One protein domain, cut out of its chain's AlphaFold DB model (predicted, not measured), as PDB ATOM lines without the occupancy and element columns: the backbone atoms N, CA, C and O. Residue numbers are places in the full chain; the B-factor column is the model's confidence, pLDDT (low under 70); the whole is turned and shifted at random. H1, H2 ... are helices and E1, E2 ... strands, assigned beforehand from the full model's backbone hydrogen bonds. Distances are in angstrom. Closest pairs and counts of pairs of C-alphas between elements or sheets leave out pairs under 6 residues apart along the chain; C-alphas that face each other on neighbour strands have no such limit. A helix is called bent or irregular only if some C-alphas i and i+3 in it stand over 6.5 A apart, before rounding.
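Overview. This is residues 7 to 155 of the 164 residues of an uncharacterized protein of Nitrospirae bacterium (UniProt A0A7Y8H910). A long, sharply bent hairpin, E2 and E3, with short strands E1 and E4 paired to E3, makes one part; a second long hairpin, E5 and E6, starts near E4 and reaches away from it. H3 sits by the base of that second hairpin and grazes the first part, while H1 covers E1. The printed part has 149 residues, with three named helices and six named strands in the order E1 H1 H2 E2 E3 E4 E5 E6 H3; both sheets are antiparallel and the class is mixed. It is compact, with a radius of gyration of the C-alphas of 15.8 A and spans of 42 by 36 by 31 A.

Arrangement. Look first at E3, residues 71 to 86, which bends by 124 degrees at residue 75. E2, residues 55 to 68, forms a hairpin with it; N 66 and O 73 are within hydrogen-bond range at 2.8 A. On the other side of E3 find E1, residues 32 to 35, with N 34 and O 72 at 2.8 A. E4, residues 93 to 95, has N 94 2.7 A from O 85; E2, E3 and E4 form a meander, each strand the antiparallel neighbour of the one before. H1, residues 38 to 43, is over E1 at a height over the sheet of 8.7 A. H2, residues 46 to 49, is not on this sheet. E5, residues 101 to 111, and E6, residues 114 to 123, form a hairpin, with N 104 and O 120 at 2.8 A. The closest C-alphas of E3 and E6 are those of Val 86 and Phe 121, 6.5 A. H3, residues 139 to 150, comes closest to E5 at the C-alphas of Gly 139 and Ile 102, 4.8 A. Every O i to N i+4 pair is within hydrogen-bond range in H1 and H3; H2 is too short for one.

Along the chain. Find C-alpha 32 at (42.518, -19.007, -17.380), where E1 begins. E2 spans 19.8 A and E3 20.7 A; E5 spans 29.2 A and E6 28.9 A. H3 runs 15.9 A to C-alpha 150 at (34.190, -27.739, -3.610).

Size, cuts and confidence. The two C-alphas farthest apart, those of Gln 69 and Glu 134, are 43.2 A apart. The printed part has no cut, and the link from E6 to H3 is long, 15 residues. Mean pLDDT of the printed part is 74.4; 51 residues are under 70, among them residues 7 to 31.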
ATOM      1  N   GLU A   7      35.217 -21.264 -16.614       55.88
ATOM      2  CA  GLU A   7      35.193 -21.170 -18.073       55.88
ATOM      3  C   GLU A   7      35.559 -19.735 -18.434       55.88
ATOM      4  O   GLU A   7      35.165 -18.800 -17.733       55.88
ATOM      5  N   CYS A   8      36.351 -19.558 -19.488       51.25
ATOM      6  CA  CYS A   8      36.671 -18.218 -19.944       51.25
ATOM      7  C   CYS A   8      35.430 -17.561 -20.564       51.25
ATOM      8  O   CYS A   8      34.829 -18.113 -21.486       51.25
ATOM      9  N   LEU A   9      35.061 -16.393 -20.039       50.16
ATOM     10  CA  LEU A   9      34.006 -15.533 -20.560       50.16
ATOM     11  C   LEU A   9      34.679 -14.378 -21.313       50.16
ATOM     12  O   LEU A   9      34.963 -13.342 -20.716       50.16
ATOM     13  N   CYS A  10      35.004 -14.569 -22.593       47.28
ATOM     14  CA  CYS A  10      35.461 -13.488 -23.470       47.28
ATOM     15  C   CYS A  10      34.368 -13.132 -24.474       47.28
ATOM     16  O   CYS A  10      33.912 -13.963 -25.242       47.28
ATOM     17  N   GLY A  11      33.966 -11.869 -24.443       37.66
ATOM     18  CA  GLY A  11      33.166 -11.197 -25.451       37.66
ATOM     19  C   GLY A  11      33.425  -9.715 -25.246       37.66
ATOM     20  O   GLY A  11      33.186  -9.184 -24.161       37.66
ATOM     21  N   TYR A  12      34.052  -9.063 -26.222       31.47
ATOM     22  CA  TYR A  12      34.236  -7.621 -26.160       31.47
ATOM     23  C   TYR A  12      32.856  -6.959 -26.152       31.47
ATOM     24  O   TYR A  12      31.992  -7.294 -26.956       31.47
ATOM     25  N   SER A  13      32.713  -5.964 -25.280       26.38
ATOM     26  CA  SER A  13      31.523  -5.153 -25.020       26.38
ATOM     27  C   SER A  13      30.553  -5.721 -23.983       26.38
ATOM     28  O   SER A  13      30.105  -6.864 -24.026       26.38
ATOM     29  N   TYR A  14      30.238  -4.849 -23.025       26.42
ATOM     30  CA  TYR A  14      28.997  -4.843 -22.272       26.42
ATOM     31  C   TYR A  14      27.877  -5.529 -23.081       26.42
ATOM     32  O   TYR A  14      27.507  -5.021 -24.133       26.42
ATOM     33  N   TYR A  15      27.363  -6.652 -22.570       24.89
ATOM     34  CA  TYR A  15      26.141  -7.365 -22.986       24.89
ATOM     35  C   TYR A  15      26.212  -8.641 -23.845       24.89
ATOM     36  O   TYR A  15      25.169  -9.281 -23.931       24.89
ATOM     37  N   PHE A  16      27.349  -9.117 -24.369       23.92
ATOM     38  CA  PHE A  16      27.355 -10.421 -25.070       23.92
ATOM     39  C   PHE A  16      28.640 -11.230 -24.830       23.92
ATOM     40  O   PHE A  16      29.712 -10.853 -25.292       23.92
ATOM     41  N   TYR A  17      28.530 -12.359 -24.117       39.88
ATOM     42  CA  TYR A  17      29.638 -13.295 -23.891       39.88
ATOM     43  C   TYR A  17      29.484 -14.518 -24.802       39.88
ATOM     44  O   TYR A  17      28.668 -15.401 -24.532       39.88
ATOM     45  N   GLU A  18      30.297 -14.624 -25.852       35.31
ATOM     46  CA  GLU A  18      30.455 -15.902 -26.543       35.31
ATOM     47  C   GLU A  18      31.391 -16.792 -25.718       35.31
ATOM     48  O   GLU A  18      32.567 -16.505 -25.506       35.31
ATOM     49  N   LEU A  19      30.870 -17.908 -25.209       44.59
ATOM     50  CA  LEU A  19      31.724 -18.941 -24.632       44.59
ATOM     51  C   LEU A  19      32.655 -19.441 -25.739       44.59
ATOM     52  O   LEU A  19      32.187 -20.056 -26.697       44.59
ATOM     53  N   HIS A  20      33.967 -19.240 -25.601       47.62
ATOM     54  CA  HIS A  20      34.936 -19.869 -26.495       47.62
ATOM     55  C   HIS A  20      34.893 -21.390 -26.283       47.62
ATOM     56  O   HIS A  20      35.613 -21.970 -25.466       47.62
ATOM     57  N   THR A  21      34.034 -22.066 -27.042       50.12
ATOM     58  CA  THR A  21      33.851 -23.526 -27.021       50.12
ATOM     59  C   THR A  21      35.115 -24.280 -27.440       50.12
ATOM     60  O   THR A  21      35.264 -25.456 -27.110       50.12
ATOM     61  N   ASN A  22      36.065 -23.587 -28.075       52.88
ATOM     62  CA  ASN A  22      37.303 -24.140 -28.627       52.88
ATOM     63  C   ASN A  22      38.567 -23.818 -27.800       52.88
ATOM     64  O   ASN A  22      39.685 -24.094 -28.245       52.88
ATOM     65  N   GLY A  23      38.407 -23.261 -26.591       51.75
ATOM     66  CA  GLY A  23      39.521 -22.876 -25.718       51.75
ATOM     67  C   GLY A  23      40.124 -21.506 -26.044       51.75
ATOM     68  O   GLY A  23      39.595 -20.797 -26.901       51.75
ATOM     69  N   PRO A  24      41.205 -21.109 -25.343       55.03
ATOM     70  CA  PRO A  24      41.791 -19.785 -25.508       55.03
ATOM     71  C   PRO A  24      42.267 -19.581 -26.961       55.03
ATOM     72  O   PRO A  24      42.936 -20.464 -27.518       55.03
ATOM     73  N   PRO A  25      41.898 -18.459 -27.600       61.03
ATOM     74  CA  PRO A  25      42.414 -18.076 -28.909       61.03
ATOM     75  C   PRO A  25      43.909 -17.733 -28.824       61.03
ATOM     76  O   PRO A  25      44.412 -17.270 -27.799       61.03
ATOM     77  N   GLU A  26      44.649 -17.956 -29.913       59.06
ATOM     78  CA  GLU A  26      46.095 -17.679 -29.935       59.06
ATOM     79  C   GLU A  26      46.397 -16.188 -29.776       59.06
ATOM     80  O   GLU A  26      47.317 -15.831 -29.043       59.06
ATOM     81  N   VAL A  27      45.582 -15.339 -30.405       57.69
ATOM     82  CA  VAL A  27      45.782 -13.884 -30.507       57.69
ATOM     83  C   VAL A  27      44.979 -13.059 -29.504       57.69
ATOM     84  O   VAL A  27      45.315 -11.899 -29.292       57.69
ATOM     85  N   ASP A  28      43.952 -13.626 -28.873       61.56
ATOM     86  CA  ASP A  28      43.134 -12.902 -27.895       61.56
ATOM     87  C   ASP A  28      43.569 -13.291 -26.464       61.56
ATOM     88  O   ASP A  28      43.830 -14.470 -26.190       61.56
ATOM     89  N   PRO A  29      43.752 -12.305 -25.559       61.72
ATOM     90  CA  PRO A  29      44.237 -12.519 -24.201       61.72
ATOM     91  C   PRO A  29      43.254 -13.276 -23.303       61.72
ATOM     92  O   PRO A  29      43.509 -13.387 -22.106       61.72
ATOM     93  N   CYS A  30      42.157 -13.822 -23.811       57.72
ATOM     94  CA  CYS A  30      41.238 -14.568 -22.981       57.72
ATOM     95  C   CYS A  30      41.712 -15.994 -22.633       57.72
ATOM     96  O   CYS A  30      42.445 -16.657 -23.368       57.72
ATOM     97  N   GLY A  31      41.348 -16.454 -21.436       59.34
ATOM     98  CA  GLY A  31      41.675 -17.773 -20.895       59.34
ATOM     99  C   GLY A  31      41.889 -17.738 -19.383       59.34
ATOM    100  O   GLY A  31      41.923 -16.675 -18.767       59.34
ATOM    101  N   ILE A  32      42.056 -18.912 -18.771       73.81
ATOM    102  CA  ILE A  32      42.518 -19.007 -17.380       73.81
ATOM    103  C   ILE A  32      44.041 -19.042 -17.395       73.81
ATOM    104  O   ILE A  32      44.623 -19.981 -17.942       73.81
ATOM    105  N   TYR A  33      44.669 -18.034 -16.794       78.38
ATOM    106  CA  TYR A  33      46.121 -17.916 -16.710       78.38
ATOM    107  C   TYR A  33      46.652 -18.675 -15.499       78.38
ATOM    108  O   TYR A  33      46.240 -18.441 -14.362       78.38
ATOM    109  N   ALA A  34      47.598 -19.571 -15.748       85.50
ATOM    110  CA  ALA A  34      48.349 -20.277 -14.728       85.50
ATOM    111  C   ALA A  34      49.831 -19.959 -14.900       85.50
ATOM    112  O   ALA A  34      50.466 -20.405 -15.852       85.50
ATOM    113  N   TYR A  35      50.380 -19.202 -13.960       85.94
ATOM    114  CA  TYR A  35      51.781 -18.804 -13.964       85.94
ATOM    115  C   TYR A  35      52.646 -19.867 -13.285       85.94
ATOM    116  O   TYR A  35      52.235 -20.484 -12.301       85.94
ATOM    117  N   ASN A  36      53.872 -20.050 -13.775       84.44
ATOM    118  CA  ASN A  36      54.839 -20.980 -13.184       84.44
ATOM    119  C   ASN A  36      55.339 -20.516 -11.807       84.44
ATOM    120  O   ASN A  36      55.837 -21.327 -11.029       84.44
ATOM    121  N   SER A  37      55.217 -19.222 -11.498       81.00
ATOM    122  CA  SER A  37      55.548 -18.666 -10.190       81.00
ATOM    123  C   SER A  37      54.593 -17.522  -9.817       81.00
ATOM    124  O   SER A  37      54.094 -16.821 -10.704       81.00
ATOM    125  N   PRO A  38      54.342 -17.290  -8.513       74.81
ATOM    126  CA  PRO A  38      53.546 -16.150  -8.067       74.81
ATOM    127  C   PRO A  38      54.118 -14.804  -8.522       74.81
ATOM    128  O   PRO A  38      53.353 -13.899  -8.824       74.81
ATOM    129  N   GLN A  39      55.446 -14.667  -8.589       78.50
ATOM    130  CA  GLN A  39      56.115 -13.420  -8.968       78.50
ATOM    131  C   GLN A  39      55.710 -12.970 -10.374       78.50
ATOM    132  O   GLN A  39      55.411 -11.797 -10.574       78.50
ATOM    133  N   TYR A  40      55.627 -13.905 -11.326       81.44
ATOM    134  CA  TYR A  40      55.153 -13.581 -12.670       81.44
ATOM    135  C   TYR A  40      53.684 -13.164 -12.682       81.44
ATOM    136  O   TYR A  40      53.330 -12.238 -13.399       81.44
ATOM    137  N   ALA A  41      52.850 -13.790 -11.849       77.12
ATOM    138  CA  ALA A  41      51.433 -13.452 -11.762       77.12
ATOM    139  C   ALA A  41      51.196 -12.014 -11.256       77.12
ATOM    140  O   ALA A  41      50.270 -11.354 -11.713       77.12
ATOM    141  N   PHE A  42      52.035 -11.525 -10.333       72.31
ATOM    142  CA  PHE A  42      51.964 -10.148  -9.823       72.31
ATOM    143  C   PHE A  42      52.602  -9.114 -10.757       72.31
ATOM    144  O   PHE A  42      52.183  -7.959 -10.763       72.31
ATOM    145  N   ALA A  43      53.622  -9.513 -11.519       76.25
ATOM    146  CA  ALA A  43      54.308  -8.631 -12.459       76.25
ATOM    147  C   ALA A  43      53.550  -8.456 -13.787       76.25
ATOM    148  O   ALA A  43      53.828  -7.504 -14.516       76.25
ATOM    149  N   ASP A  44      52.619  -9.360 -14.112       74.88
ATOM    150  CA  ASP A  44      51.893  -9.329 -15.380       74.88
ATOM    151  C   ASP A  44      51.018  -8.060 -15.492       74.88
ATOM    152  O   ASP A  44      50.136  -7.844 -14.656       74.88
ATOM    153  N   PRO A  45      51.206  -7.210 -16.523       70.50
ATOM    154  CA  PRO A  45      50.366  -6.035 -16.750       70.50
ATOM    155  C   PRO A  45      48.874  -6.353 -16.887       70.50
ATOM    156  O   PRO A  45      48.052  -5.497 -16.557       70.50
ATOM    157  N   LEU A  46      48.513  -7.576 -17.308       66.94
ATOM    158  CA  LEU A  46      47.127  -8.046 -17.335       66.94
ATOM    159  C   LEU A  46      46.466  -7.908 -15.958       66.94
ATOM    160  O   LEU A  46      45.302  -7.534 -15.864       66.94
ATOM    161  N   PHE A  47      47.218  -8.113 -14.874       65.62
ATOM    162  CA  PHE A  47      46.717  -7.947 -13.514       65.62
ATOM    163  C   PHE A  47      46.200  -6.529 -13.230       65.62
ATOM    164  O   PHE A  47      45.226  -6.360 -12.501       65.62
ATOM    165  N   LYS A  48      46.820  -5.504 -13.827       62.31
ATOM    166  CA  LYS A  48      46.427  -4.101 -13.623       62.31
ATOM    167  C   LYS A  48      45.147  -3.727 -14.365       62.31
ATOM    168  O   LYS A  48      44.510  -2.746 -13.996       62.31
ATOM    169  N   ILE A  49      44.790  -4.483 -15.404       61.41
ATOM    170  CA  ILE A  49      43.627  -4.204 -16.256       61.41
ATOM    171  C   ILE A  49      42.446  -5.140 -15.992       61.41
ATOM    172  O   ILE A  49      41.351  -4.833 -16.454       61.41
ATOM    173  N   ILE A  50      42.627  -6.253 -15.264       61.91
ATOM    174  CA  ILE A  50      41.518  -7.148 -14.903       61.91
ATOM    175  C   ILE A  50      40.621  -6.436 -13.881       61.91
ATOM    176  O   ILE A  50      41.059  -6.155 -12.758       61.91
ATOM    177  N   PRO A  51      39.357  -6.144 -14.236       52.41
ATOM    178  CA  PRO A  51      38.433  -5.532 -13.312       52.41
ATOM    179  C   PRO A  51      37.946  -6.601 -12.338       52.41
ATOM    180  O   PRO A  51      37.211  -7.512 -12.703       52.41
ATOM    181  N   ASN A  52      38.317  -6.407 -11.081       65.19
ATOM    182  CA  ASN A  52      37.675  -6.971  -9.906       65.19
ATOM    183  C   ASN A  52      37.816  -8.486  -9.653       65.19
ATOM    184  O   ASN A  52      37.975  -9.300 -10.559       65.19
ATOM    185  N   GLY A  53      37.758  -8.881  -8.378       66.56
ATOM    186  CA  GLY A  53      37.587 -10.286  -7.984       66.56
ATOM    187  C   GLY A  53      38.782 -11.223  -8.225       66.56
ATOM    188  O   GLY A  53      38.593 -12.439  -8.303       66.56
ATOM    189  N   VAL A  54      40.009 -10.701  -8.351       77.31
ATOM    190  CA  VAL A  54      41.194 -11.533  -8.628       77.31
ATOM    191  C   VAL A  54      41.584 -12.369  -7.408       77.31
ATOM    192  O   VAL A  54      41.768 -11.848  -6.305       77.31
ATOM    193  N   VAL A  55      41.774 -13.673  -7.632       81.81
ATOM    194  CA  VAL A  55      42.269 -14.620  -6.628       81.81
ATOM    195  C   VAL A  55      43.419 -15.446  -7.197       81.81
ATOM    196  O   VAL A  55      43.327 -16.003  -8.288       81.81
ATOM    197  N   PHE A  56      44.488 -15.566  -6.419       84.31
ATOM    198  CA  PHE A  56      45.661 -16.375  -6.712       84.31
ATOM    199  C   PHE A  56      45.634 -17.694  -5.951       84.31
ATOM    200  O   PHE A  56      45.259 -17.763  -4.775       84.31
ATOM    201  N   GLY A  57      46.107 -18.741  -6.616       86.88
ATOM    202  CA  GLY A  57      46.127 -20.088  -6.077       86.88
ATOM    203  C   GLY A  57      46.699 -21.098  -7.062       86.88
ATOM    204  O   GLY A  57      47.175 -20.731  -8.137       86.88
ATOM    205  N   LYS A  58      46.650 -22.381  -6.702       88.88
ATOM    206  CA  LYS A  58      47.018 -23.467  -7.613       88.88
ATOM    207  C   LYS A  58      45.777 -23.966  -8.327       88.88
ATOM    208  O   LYS A  58      44.723 -24.155  -7.722       88.88
ATOM    209  N   VAL A  59      45.925 -24.251  -9.611       87.50
ATOM    210  CA  VAL A  59      44.846 -24.750 -10.461       87.50
ATOM    211  C   VAL A  59      45.251 -26.056 -11.129       87.50
ATOM    212  O   VAL A  59      46.421 -26.286 -11.424       87.50
ATOM    213  N   LYS A  60      44.269 -26.919 -11.386       86.56
ATOM    214  CA  LYS A  60      44.408 -28.046 -12.314       86.56
ATOM    215  C   LYS A  60      43.784 -27.636 -13.638       86.56
ATOM    216  O   LYS A  60      42.612 -27.269 -13.650       86.56
ATOM    217  N   LEU A  61      44.561 -27.693 -14.714       85.81
ATOM    218  CA  LEU A  61      44.144 -27.298 -16.061       85.81
ATOM    219  C   LEU A  61      43.720 -28.522 -16.878       85.81
ATOM    220  O   LEU A  61      44.308 -29.592 -16.718       85.81
ATOM    221  N   TRP A  62      42.732 -28.374 -17.760       83.44
ATOM    222  CA  TRP A  62      42.384 -29.393 -18.761       83.44
ATOM    223  C   TRP A  62      41.697 -28.779 -19.991       83.44
ATOM    224  O   TRP A  62      41.454 -27.572 -20.053       83.44
ATOM    225  N   GLY A  63      41.376 -29.626 -20.974       83.19
ATOM    226  CA  GLY A  63      40.888 -29.202 -22.287       83.19
ATOM    227  C   GLY A  63      42.050 -28.767 -23.175       83.19
ATOM    228  O   GLY A  63      43.122 -29.372 -23.129       83.19
ATOM    229  N   LYS A  64      41.859 -27.706 -23.964       83.56
ATOM    230  CA  LYS A  64      42.953 -27.089 -24.728       83.56
ATOM    231  C   LYS A  64      43.852 -26.273 -23.796       83.56
ATOM    232  O   LYS A  64      43.380 -25.328 -23.165       83.56
ATOM    233  N   VAL A  65      45.135 -26.629 -23.731       84.88
ATOM    234  CA  VAL A  65      46.158 -25.934 -22.933       84.88
ATOM    235  C   VAL A  65      47.242 -25.399 -23.864       84.88
ATOM    236  O   VAL A  65      47.794 -26.144 -24.668       84.88
ATOM    237  N   GLN A  66      47.548 -24.111 -23.752       84.94
ATOM    238  CA  GLN A  66      48.566 -23.421 -24.538       84.94
ATOM    239  C   GLN A  66      49.630 -22.845 -23.610       84.94
ATOM    240  O   GLN A  66      49.313 -22.215 -22.604       84.94
ATOM    241  N   LYS A  67      50.903 -23.037 -23.949       88.12
ATOM    242  CA  LYS A  67      52.011 -22.423 -23.215       88.12
ATOM    243  C   LYS A  67      52.141 -20.948 -23.608       88.12
ATOM    244  O   LYS A  67      51.994 -20.610 -24.777       88.12
ATOM    245  N   HIS A  68      52.447 -20.087 -22.645       82.56
ATOM    246  CA  HIS A  68      52.897 -18.711 -22.876       82.56
ATOM    247  C   HIS A  68      54.215 -18.465 -22.129       82.56
ATOM    248  O   HIS A  68      54.732 -19.356 -21.451       82.56
ATOM    249  N   GLN A  69      54.769 -17.256 -22.246       84.56
ATOM    250  CA  GLN A  69      56.087 -16.905 -21.704       84.56
ATOM    251  C   GLN A  69      56.250 -17.214 -20.203       84.56
ATOM    252  O   GLN A  69      57.332 -17.615 -19.779       84.56
ATOM    253  N   PHE A  70      55.182 -17.082 -19.411       84.44
ATOM    254  CA  PHE A  70      55.233 -17.202 -17.948       84.44
ATOM    255  C   PHE A  70      54.495 -18.424 -17.389       84.44
ATOM    256  O   PHE A  70      54.451 -18.604 -16.170       84.44
ATOM    257  N   GLY A  71      53.928 -19.277 -18.248       88.75
ATOM    258  CA  GLY A  71      53.095 -20.389 -17.805       88.75
ATOM    259  C   GLY A  71      52.182 -20.945 -18.890       88.75
ATOM    260  O   GLY A  71      52.624 -21.217 -20.009       88.75
ATOM    261  N   TYR A  72      50.910 -21.138 -18.550       87.44
ATOM    262  CA  TYR A  72      49.911 -21.786 -19.391       87.44
ATOM    263  C   TYR A  72      48.579 -21.034 -19.382       87.44
ATOM    264  O   TYR A  72      48.157 -20.497 -18.362       87.44
ATOM    265  N   ARG A  73      47.880 -21.068 -20.516       84.31
ATOM    266  CA  ARG A  73      46.467 -20.710 -20.655       84.31
ATOM    267  C   ARG A  73      45.671 -21.974 -20.925       84.31
ATOM    268  O   ARG A  73      46.096 -22.793 -21.739       84.31
ATOM    269  N   ALA A  74      44.528 -22.145 -20.274       79.75
ATOM    270  CA  ALA A  74      43.680 -23.313 -20.499       79.75
ATOM    271  C   ALA A  74      42.219 -22.948 -20.738       79.75
ATOM    272  O   ALA A  74      41.729 -21.928 -20.250       79.75
ATOM    273  N   GLN A  75      41.527 -23.834 -21.455       75.38
ATOM    274  CA  GLN A  75      40.081 -23.780 -21.655       75.38
ATOM    275  C   GLN A  75      39.317 -23.933 -20.338       75.38
ATOM    276  O   GLN A  75      38.337 -23.228 -20.106       75.38
ATOM    277  N   PHE A  76      39.771 -24.845 -19.478       77.31
ATOM    278  CA  PHE A  76      39.134 -25.119 -18.201       77.31
ATOM    279  C   PHE A  76      40.156 -25.181 -17.073       77.31
ATOM    280  O   PHE A  76      41.284 -25.654 -17.255       77.31
ATOM    281  N   ALA A  77      39.719 -24.779 -15.882       82.56
ATOM    282  CA  ALA A  77      40.483 -24.993 -14.667       82.56
ATOM    283  C   ALA A  77      39.600 -25.299 -13.460       82.56
ATOM    284  O   ALA A  77      38.434 -24.901 -13.369       82.56
ATOM    285  N   TYR A  78      40.210 -25.988 -12.503       83.56
ATOM    286  CA  TYR A  78      39.666 -26.255 -11.184       83.56
ATOM    287  C   TYR A  78      40.641 -25.666 -10.164       83.56
ATOM    288  O   TYR A  78      41.815 -26.058 -10.177       83.56
ATOM    289  N   PRO A  79      40.191 -24.750  -9.291       85.31
ATOM    290  CA  PRO A  79      41.012 -24.233  -8.210       85.31
ATOM    291  C   PRO A  79      41.304 -25.371  -7.234       85.31
ATOM    292  O   PRO A  79      40.418 -25.870  -6.549       85.31
ATOM    293  N   PHE A  80      42.555 -25.816  -7.200       87.06
ATOM    294  CA  PHE A  80      43.014 -26.820  -6.249       87.06
ATOM    295  C   PHE A  80      43.227 -26.190  -4.874       87.06
ATOM    296  O   PHE A  80      42.804 -26.735  -3.854       87.06
ATOM    297  N   SER A  81      43.831 -25.007  -4.868       89.19
ATOM    298  CA  SER A  81      44.017 -24.203  -3.673       89.19
ATOM    299  C   SER A  81      43.925 -22.717  -3.990       89.19
ATOM    300  O   SER A  81      44.177 -22.315  -5.122       89.19
ATOM    301  N   LEU A  82      43.581 -21.906  -2.993       89.19
ATOM    302  CA  LEU A  82      43.582 -20.445  -3.048       89.19
ATOM    303  C   LEU A  82      44.442 -19.896  -1.909       89.19
ATOM    304  O   LEU A  82      44.597 -20.544  -0.876       89.19
ATOM    305  N   MET A  83      45.007 -18.709  -2.099       88.88
ATOM    306  CA  MET A  83      45.989 -18.143  -1.174       88.88
ATOM    307  C   MET A  83      45.770 -16.650  -0.936       88.88
ATOM    308  O   MET A  83      45.638 -16.214   0.205       88.88
ATOM    309  N   ILE A  84      45.724 -15.864  -2.012       87.88
ATOM    310  CA  ILE A  84      45.628 -14.404  -1.952       87.88
ATOM    311  C   ILE A  84      44.435 -13.969  -2.788       87.88
ATOM    312  O   ILE A  84      44.328 -14.379  -3.938       87.88
ATOM    313  N   ALA A  85      43.573 -13.129  -2.232       87.56
ATOM    314  CA  ALA A  85      42.654 -12.306  -3.010       87.56
ATOM    315  C   ALA A  85      43.198 -10.880  -3.103       87.56
ATOM    316  O   ALA A  85      44.153 -10.523  -2.418       87.56
ATOM    317  N   VAL A  86      42.607 -10.057  -3.954       85.25
ATOM    318  CA  VAL A  86      43.004  -8.657  -4.119       85.25
ATOM    319  C   VAL A  86      41.829  -7.790  -3.733       85.25
ATOM    320  O   VAL A  86      40.726  -8.018  -4.215       85.25
ATOM    321  N   CYS A  87      42.068  -6.812  -2.862       87.31
ATOM    322  CA  CYS A  87      41.035  -5.860  -2.491       87.31
ATOM    323  C   CYS A  87      40.595  -5.066  -3.722       87.31
ATOM    324  O   CYS A  87      41.420  -4.419  -4.365       87.31
ATOM    325  N   ASP A  88      39.304  -5.066  -4.026       86.00
ATOM    326  CA  ASP A  88      38.772  -4.355  -5.184       86.00
ATOM    327  C   ASP A  88      38.917  -2.834  -5.079       86.00
ATOM    328  O   ASP A  88      39.066  -2.174  -6.104       86.00
ATOM    329  N   GLU A  89      38.974  -2.286  -3.865       85.94
ATOM    330  CA  GLU A  89      39.095  -0.843  -3.636       85.94
ATOM    331  C   GLU A  89      40.556  -0.376  -3.661       85.94
ATOM    332  O   GLU A  89      40.950   0.433  -4.496       85.94
ATOM    333  N   CYS A  90      41.400  -0.905  -2.769       87.12
ATOM    334  CA  CYS A  90      42.783  -0.430  -2.623       87.12
ATOM    335  C   CYS A  90      43.820  -1.230  -3.419       87.12
ATOM    336  O   CYS A  90      45.009  -0.917  -3.354       87.12
ATOM    337  N   LYS A  91      43.395  -2.291  -4.117       84.81
ATOM    338  CA  LYS A  91      44.246  -3.209  -4.900       84.81
ATOM    339  C   LYS A  91      45.364  -3.893  -4.102       84.81
ATOM    340  O   LYS A  91      46.246  -4.519  -4.684       84.81
ATOM    341  N   GLN A  92      45.311  -3.824  -2.773       85.94
ATOM    342  CA  GLN A  92      46.250  -4.511  -1.891       85.94
ATOM    343  C   GLN A  92      45.899  -6.000  -1.764       85.94
ATOM    344  O   GLN A  92      44.715  -6.358  -1.808       85.94
ATOM    345  N   PRO A  93      46.903  -6.877  -1.586       86.31
ATOM    346  CA  PRO A  93      46.670  -8.295  -1.360       86.31
ATOM    347  C   PRO A  93      45.949  -8.540  -0.027       86.31
ATOM    348  O   PRO A  93      46.205  -7.875   0.972       86.31
ATOM    349  N   ILE A  94      45.067  -9.536  -0.025       89.25
ATOM    350  CA  ILE A  94      44.329 -10.066   1.122       89.25
ATOM    351  C   ILE A  94      44.739 -11.528   1.285       89.25
ATOM    352  O   ILE A  94      44.512 -12.345   0.388       89.25
ATOM    353  N   ASN A  95      45.308 -11.892   2.429       90.56
ATOM    354  CA  ASN A  95      45.615 -13.278   2.751       90.56
ATOM    355  C   ASN A  95      44.346 -14.021   3.176       90.56
ATOM    356  O   ASN A  95      43.809 -13.792   4.258       90.56
ATOM    357  N   LEU A  96      43.886 -14.962   2.348       90.12
ATOM    358  CA  LEU A  96      42.632 -15.683   2.584       90.12
ATOM    359  C   LEU A  96      42.643 -16.537   3.860       90.12
ATOM    360  O   LEU A  96      41.581 -16.915   4.350       90.12
ATOM    361  N   SER A  97      43.828 -16.871   4.381       90.25
ATOM    362  CA  SER A  97      43.975 -17.712   5.571       90.25
ATOM    363  C   SER A  97      43.951 -16.935   6.892       90.25
ATOM    364  O   SER A  97      43.590 -17.512   7.918       90.25
ATOM    365  N   SER A  98      44.328 -15.652   6.879       89.75
ATOM    366  CA  SER A  98      44.557 -14.856   8.094       89.75
ATOM    367  C   SER A  98      43.781 -13.548   8.130       89.75
ATOM    368  O   SER A  98      43.364 -13.116   9.206       89.75
ATOM    369  N   ASP A  99      43.591 -12.911   6.979       90.88
ATOM    370  CA  ASP A  99      43.111 -11.541   6.929       90.88
ATOM    371  C   ASP A  99      41.590 -11.497   6.980       90.88
ATOM    372  O   ASP A  99      40.875 -12.405   6.546       90.88
ATOM    373  N   PHE A 100      41.078 -10.390   7.506       90.25
ATOM    374  CA  PHE A 100      39.661 -10.103   7.408       90.25
ATOM    375  C   PHE A 100      39.331  -9.542   6.026       90.25
ATOM    376  O   PHE A 100      39.956  -8.584   5.562       90.25
ATOM    377  N   PHE A 101      38.272 -10.077   5.434       91.12
ATOM    378  CA  PHE A 101      37.659  -9.539   4.234       91.12
ATOM    379  C   PHE A 101      36.171  -9.878   4.204       91.12
ATOM    380  O   PHE A 101      35.712 -10.766   4.928       91.12
ATOM    381  N   ILE A 102      35.432  -9.198   3.336       90.12
ATOM    382  CA  ILE A 102      34.088  -9.603   2.923       90.12
ATOM    383  C   ILE A 102      34.088  -9.929   1.431       90.12
ATOM    384  O   ILE A 102      34.889  -9.383   0.670       90.12
ATOM    385  N   LEU A 103      33.188 -10.819   1.026       87.12
ATOM    386  CA  LEU A 103      32.805 -10.994  -0.366       87.12
ATOM    387  C   LEU A 103      31.483 -10.261  -0.582       87.12
ATOM    388  O   LEU A 103      30.435 -10.698  -0.102       87.12
ATOM    389  N   ARG A 104      31.556  -9.147  -1.298       82.38
ATOM    390  CA  ARG A 104      30.409  -8.349  -1.713       82.38
ATOM    391  C   ARG A 104      29.863  -8.879  -3.019       82.38
ATOM    392  O   ARG A 104      30.631  -9.061  -3.957       82.38
ATOM    393  N   VAL A 105      28.549  -9.039  -3.114       76.44
ATOM    394  CA  VAL A 105      27.869  -9.352  -4.376       76.44
ATOM    395  C   VAL A 105      27.132  -8.100  -4.839       76.44
ATOM    396  O   VAL A 105      26.111  -7.748  -4.258       76.44
ATOM    397  N   PHE A 106      27.652  -7.404  -5.855       69.69
ATOM    398  CA  PHE A 106      27.105  -6.103  -6.290       69.69
ATOM    399  C   PHE A 106      26.158  -6.200  -7.500       69.69
ATOM    400  O   PHE A 106      25.718  -5.200  -8.057       69.69
ATOM    401  N   GLY A 107      25.807  -7.410  -7.922       64.69
ATOM    402  CA  GLY A 107      24.828  -7.599  -8.982       64.69
ATOM    403  C   GLY A 107      24.721  -9.048  -9.409       64.69
ATOM    404  O   GLY A 107      25.655  -9.836  -9.237       64.69
ATOM    405  N   ALA A 108      23.574  -9.378  -9.987       68.69
ATOM    406  CA  ALA A 108      23.373 -10.629 -10.683       68.69
ATOM    407  C   ALA A 108      22.604 -10.381 -11.979       68.69
ATOM    408  O   ALA A 108      21.676  -9.573 -12.000       68.69
ATOM    409  N   PHE A 109      22.972 -11.081 -13.044       64.50
ATOM    410  CA  PHE A 109      22.189 -11.115 -14.272       64.50
ATOM    411  C   PHE A 109      21.870 -12.557 -14.653       64.50
ATOM    412  O   PHE A 109      22.537 -13.504 -14.226       64.50
ATOM    413  N   MET A 110      20.798 -12.714 -15.421       67.69
ATOM    414  CA  MET A 110      20.301 -14.003 -15.874       67.69
ATOM    415  C   MET A 110      20.555 -14.136 -17.367       67.69
ATOM    416  O   MET A 110      20.142 -13.276 -18.137       67.69
ATOM    417  N   GLU A 111      21.164 -15.239 -17.781       58.75
ATOM    418  CA  GLU A 111      21.338 -15.565 -19.195       58.75
ATOM    419  C   GLU A 111      21.172 -17.074 -19.392       58.75
ATOM    420  O   GLU A 111      21.771 -17.882 -18.678       58.75
ATOM    421  N   GLY A 112      20.290 -17.477 -20.315       68.12
ATOM    422  CA  GLY A 112      20.048 -18.894 -20.618       68.12
ATOM    423  C   GLY A 112      19.652 -19.745 -19.400       68.12
ATOM    424  O   GLY A 112      20.073 -20.897 -19.289       68.12
ATOM    425  N   GLY A 113      18.910 -19.172 -18.443       71.38
ATOM    426  CA  GLY A 113      18.513 -19.848 -17.199       71.38
ATOM    427  C   GLY A 113      19.627 -19.988 -16.151       71.38
ATOM    428  O   GLY A 113      19.429 -20.660 -15.140       71.38
ATOM    429  N   LYS A 114      20.792 -19.364 -16.363       60.91
ATOM    430  CA  LYS A 114      21.901 -19.320 -15.404       60.91
ATOM    431  C   LYS A 114      21.992 -17.937 -14.768       60.91
ATOM    432  O   LYS A 114      21.894 -16.931 -15.462       60.91
ATOM    433  N   THR A 115      22.210 -17.902 -13.455       62.75
ATOM    434  CA  THR A 115      22.513 -16.672 -12.715       62.75
ATOM    435  C   THR A 115      24.018 -16.464 -12.666       62.75
ATOM    436  O   THR A 115      24.751 -17.332 -12.186       62.75
ATOM    437  N   PHE A 116      24.467 -15.301 -13.112       63.88
ATOM    438  CA  PHE A 116      25.845 -14.848 -12.994       63.88
ATOM    439  C   PHE A 116      25.891 -13.739 -11.956       63.88
ATOM    440  O   PHE A 116      25.146 -12.773 -12.072       63.88
ATOM    441  N   ALA A 117      26.735 -13.890 -10.938       66.50
ATOM    442  CA  ALA A 117      26.916 -12.899  -9.885       66.50
ATOM    443  C   ALA A 117      28.318 -12.296  -9.964       66.50
ATOM    444  O   ALA A 117      29.306 -13.022 -10.085       66.50
ATOM    445  N   PHE A 118      28.398 -10.974  -9.842       67.12
ATOM    446  CA  PHE A 118      29.666 -10.262  -9.739       67.12
ATOM    447  C   PHE A 118      30.034 -10.114  -8.273       67.12
ATOM    448  O   PHE A 118      29.240  -9.605  -7.481       67.12
ATOM    449  N   SER A 119      31.226 -10.591  -7.918       76.56
ATOM    450  CA  SER A 119      31.705 -10.568  -6.539       76.56
ATOM    451  C   SER A 119      32.998  -9.773  -6.403       76.56
ATOM    452  O   SER A 119      33.872  -9.872  -7.261       76.56
ATOM    453  N   GLN A 120      33.115  -9.021  -5.314       85.25
ATOM    454  CA  GLN A 120      34.277  -8.209  -4.957       85.25
ATOM    455  C   GLN A 120      34.794  -8.621  -3.576       85.25
ATOM    456  O   GLN A 120      34.012  -8.811  -2.645       85.25
ATOM    457  N   PHE A 121      36.106  -8.756  -3.433       87.88
ATOM    458  CA  PHE A 121      36.796  -8.918  -2.165       87.88
ATOM    459  C   PHE A 121      37.123  -7.542  -1.587       87.88
ATOM    460  O   PHE A 121      37.893  -6.778  -2.159       87.88
ATOM    461  N   ILE A 122      36.581  -7.229  -0.412       89.06
ATOM    462  CA  ILE A 122      36.851  -5.961   0.276       89.06
ATOM    463  C   ILE A 122      37.638  -6.245   1.553       89.06
ATOM    464  O   ILE A 122      37.194  -7.023   2.401       89.06
ATOM    465  N   CYS A 123      38.802  -5.612   1.708       91.00
ATOM    466  CA  CYS A 123      39.606  -5.730   2.923       91.00
ATOM    467  C   CYS A 123      39.019  -4.906   4.080       91.00
ATOM    468  O   CYS A 123      38.235  -3.978   3.878       91.00
ATOM    469  N   ARG A 124      39.461  -5.192   5.312       89.81
ATOM    470  CA  ARG A 124      39.037  -4.451   6.514       89.81
ATOM    471  C   ARG A 124      39.165  -2.930   6.375       89.81
ATOM    472  O   ARG A 124      38.257  -2.217   6.783       89.81
ATOM    473  N   ASN A 125      40.270  -2.448   5.806       90.38
ATOM    474  CA  ASN A 125      40.567  -1.013   5.728       90.38
ATOM    475  C   ASN A 125      39.645  -0.276   4.755       90.38
ATOM    476  O   ASN A 125      39.393   0.910   4.929       90.38
ATOM    477  N   CYS A 126      39.145  -0.975   3.740       90.06
ATOM    478  CA  CYS A 126      38.236  -0.399   2.760       90.06
ATOM    479  C   CYS A 126      36.772  -0.603   3.136       90.06
ATOM    480  O   CYS A 126      35.924   0.030   2.531       90.06
ATOM    481  N   LEU A 127      36.462  -1.428   4.144       86.00
ATOM    482  CA  LEU A 127      35.089  -1.770   4.510       86.00
ATOM    483  C   LEU A 127      34.208  -0.538   4.764       86.00
ATOM    484  O   LEU A 127      33.053  -0.532   4.365       86.00
ATOM    485  N   SER A 128      34.741   0.515   5.388       81.12
ATOM    486  CA  SER A 128      33.981   1.741   5.672       81.12
ATOM    487  C   SER A 128      33.678   2.588   4.435       81.12
ATOM    488  O   SER A 128      32.787   3.429   4.484       81.12
ATOM    489  N   LEU A 129      34.422   2.403   3.341       78.69
ATOM    490  CA  LEU A 129      34.216   3.128   2.082       78.69
ATOM    491  C   LEU A 129      33.051   2.559   1.276       78.69
ATOM    492  O   LEU A 129      32.583   3.175   0.323       78.69
ATOM    493  N   VAL A 130      32.586   1.372   1.650       70.12
ATOM    494  CA  VAL A 130      31.638   0.599   0.874       70.12
ATOM    495  C   VAL A 130      30.431   0.285   1.755       70.12
ATOM    496  O   VAL A 130      30.555  -0.404   2.759       70.12
ATOM    497  N   CYS A 131      29.244   0.799   1.391       59.97
ATOM    498  CA  CYS A 131      28.003   0.591   2.155       59.97
ATOM    499  C   CYS A 131      27.779  -0.901   2.405       59.97
ATOM    500  O   CYS A 131      27.566  -1.635   1.439       59.97
ATOM    501  N   SER A 132      27.860  -1.354   3.657       55.72
ATOM    502  CA  SER A 132      27.611  -2.750   4.014       55.72
ATOM    503  C   SER A 132      26.166  -3.085   3.667       55.72
ATOM    504  O   SER A 132      25.244  -2.509   4.249       55.72
ATOM    505  N   SER A 133      25.963  -3.967   2.698       59.09
ATOM    506  CA  SER A 133      24.627  -4.445   2.347       59.09
ATOM    507  C   SER A 133      24.344  -5.757   3.078       59.09
ATOM    508  O   SER A 133      25.273  -6.469   3.458       59.09
ATOM    509  N   GLU A 134      23.071  -6.113   3.264       52.78
ATOM    510  CA  GLU A 134      22.676  -7.375   3.919       52.78
ATOM    511  C   GLU A 134      23.198  -8.637   3.200       52.78
ATOM    512  O   GLU A 134      23.156  -9.736   3.755       52.78
ATOM    513  N   THR A 135      23.705  -8.506   1.970       60.88
ATOM    514  CA  THR A 135      24.200  -9.612   1.140       60.88
ATOM    515  C   THR A 135      25.708  -9.850   1.250       60.88
ATOM    516  O   THR A 135      26.213 -10.790   0.629       60.88
ATOM    517  N   ASP A 136      26.434  -9.052   2.040       69.50
ATOM    518  CA  ASP A 136      27.876  -9.215   2.223       69.50
ATOM    519  C   ASP A 136      28.184 -10.495   3.022       69.50
ATOM    520  O   ASP A 136      27.686 -10.723   4.128       69.50
ATOM    521  N   LEU A 137      29.036 -11.361   2.467       76.38
ATOM    522  CA  LEU A 137      29.466 -12.586   3.138       76.38
ATOM    523  C   LEU A 137      30.815 -12.373   3.818       76.38
ATOM    524  O   LEU A 137      31.802 -12.037   3.165       76.38
ATOM    525  N   GLU A 138      30.892 -12.653   5.119       84.88
ATOM    526  CA  GLU A 138      32.171 -12.649   5.831       84.88
ATOM    527  C   GLU A 138      33.143 -13.659   5.203       84.88
ATOM    528  O   GLU A 138      32.800 -14.821   4.955       84.88
ATOM    529  N   GLY A 139      34.388 -13.235   4.988       83.19
ATOM    530  CA  GLY A 139      35.407 -14.008   4.289       83.19
ATOM    531  C   GLY A 139      35.653 -15.398   4.873       83.19
ATOM    532  O   GLY A 139      35.789 -16.366   4.126       83.19
ATOM    533  N   LYS A 140      35.593 -15.554   6.203       85.00
ATOM    534  CA  LYS A 140      35.710 -16.871   6.859       85.00
ATOM    535  C   LYS A 140      34.593 -17.829   6.452       85.00
ATOM    536  O   LYS A 140      34.842 -19.013   6.223       85.00
ATOM    537  N   ARG A 141      33.363 -17.323   6.320       87.25
ATOM    538  CA  ARG A 141      32.216 -18.112   5.853       87.25
ATOM    539  C   ARG A 141      32.391 -18.505   4.389       87.25
ATOM    540  O   ARG A 141      32.114 -19.651   4.039       87.25
ATOM    541  N   VAL A 142      32.893 -17.597   3.552       85.25
ATOM    542  CA  VAL A 142      33.214 -17.872   2.140       85.25
ATOM    543  C   VAL A 142      34.259 -18.982   2.030       85.25
ATOM    544  O   VAL A 142      34.015 -19.985   1.363       85.25
ATOM    545  N   VAL A 143      35.379 -18.852   2.743       86.25
ATOM    546  CA  VAL A 143      36.445 -19.864   2.809       86.25
ATOM    547  C   VAL A 143      35.893 -21.227   3.215       86.25
ATOM    548  O   VAL A 143      36.126 -22.220   2.523       86.25
ATOM    549  N   HIS A 144      35.102 -21.271   4.288       87.56
ATOM    550  CA  HIS A 144      34.501 -22.511   4.763       87.56
ATOM    551  C   HIS A 144      33.605 -23.165   3.698       87.56
ATOM    552  O   HIS A 144      33.658 -24.379   3.497       87.56
ATOM    553  N   LEU A 145      32.802 -22.374   2.978       86.94
ATOM    554  CA  LEU A 145      31.954 -22.876   1.895       86.94
ATOM    555  C   LEU A 145      32.775 -23.419   0.721       86.94
ATOM    556  O   LEU A 145      32.431 -24.477   0.193       86.94
ATOM    557  N   LEU A 146      33.858 -22.741   0.328       85.12
ATOM    558  CA  LEU A 146      34.746 -23.197  -0.747       85.12
ATOM    559  C   LEU A 146      35.397 -24.543  -0.404       85.12
ATOM    560  O   LEU A 146      35.367 -25.473  -1.216       85.12
ATOM    561  N   GLN A 147      35.901 -24.677   0.823       86.69
ATOM    562  CA  GLN A 147      36.471 -25.923   1.336       86.69
ATOM    563  C   GLN A 147      35.425 -27.040   1.381       86.69
ATOM    564  O   GLN A 147      35.615 -28.099   0.787       86.69
ATOM    565  N   LYS A 148      34.286 -26.797   2.039       88.12
ATOM    566  CA  LYS A 148      33.262 -27.821   2.284       88.12
ATOM    567  C   LYS A 148      32.547 -28.270   1.011       88.12
ATOM    568  O   LYS A 148      32.284 -29.456   0.842       88.12
ATOM    569  N   LYS A 149      32.186 -27.333   0.130       84.75
ATOM    570  CA  LYS A 149      31.367 -27.622  -1.058       84.75
ATOM    571  C   LYS A 149      32.201 -28.098  -2.238       84.75
ATOM    572  O   LYS A 149      31.745 -28.955  -2.993       84.75
ATOM    573  N   TYR A 150      33.385 -27.518  -2.415       82.38
ATOM    574  CA  TYR A 150      34.190 -27.739  -3.610       82.38
ATOM    575  C   TYR A 150      35.513 -28.440  -3.333       82.38
ATOM    576  O   TYR A 150      36.162 -28.809  -4.304       82.38
ATOM    577  N   GLY A 151      35.905 -28.664  -2.075       85.62
ATOM    578  CA  GLY A 151      37.179 -29.304  -1.730       85.62
ATOM    579  C   GLY A 151      38.402 -28.419  -1.989       85.62
ATOM    580  O   GLY A 151      39.510 -28.936  -2.096       85.62
ATOM    581  N   ILE A 152      38.202 -27.106  -2.128       88.06
ATOM    582  CA  ILE A 152      39.270 -26.144  -2.427       88.06
ATOM    583  C   ILE A 152      40.085 -25.904  -1.159       88.06
ATOM    584  O   ILE A 152      39.523 -25.545  -0.127       88.06
ATOM    585  N   GLN A 153      41.404 -26.069  -1.223       91.31
ATOM    586  CA  GLN A 153      42.287 -25.813  -0.082       91.31
ATOM    587  C   GLN A 153      42.578 -24.314   0.071       91.31
ATOM    588  O   GLN A 153      42.670 -23.601  -0.923       91.31
ATOM    589  N   ILE A 154      42.768 -23.834   1.303       90.81
ATOM    590  CA  ILE A 154      43.279 -22.477   1.548       90.81
ATOM    591  C   ILE A 154      44.705 -22.595   2.065       90.81
ATOM    592  O   ILE A 154      44.941 -23.184   3.120       90.81
ATOM    593  N   GLU A 155      45.654 -22.076   1.292       89.19
ATOM    594  CA  GLU A 155      47.068 -22.093   1.646       89.19
ATOM    595  C   GLU A 155      47.382 -20.969   2.629       89.19
ATOM    596  O   GLU A 155      46.970 -19.823   2.446       89.19
TER     597      GLU A 155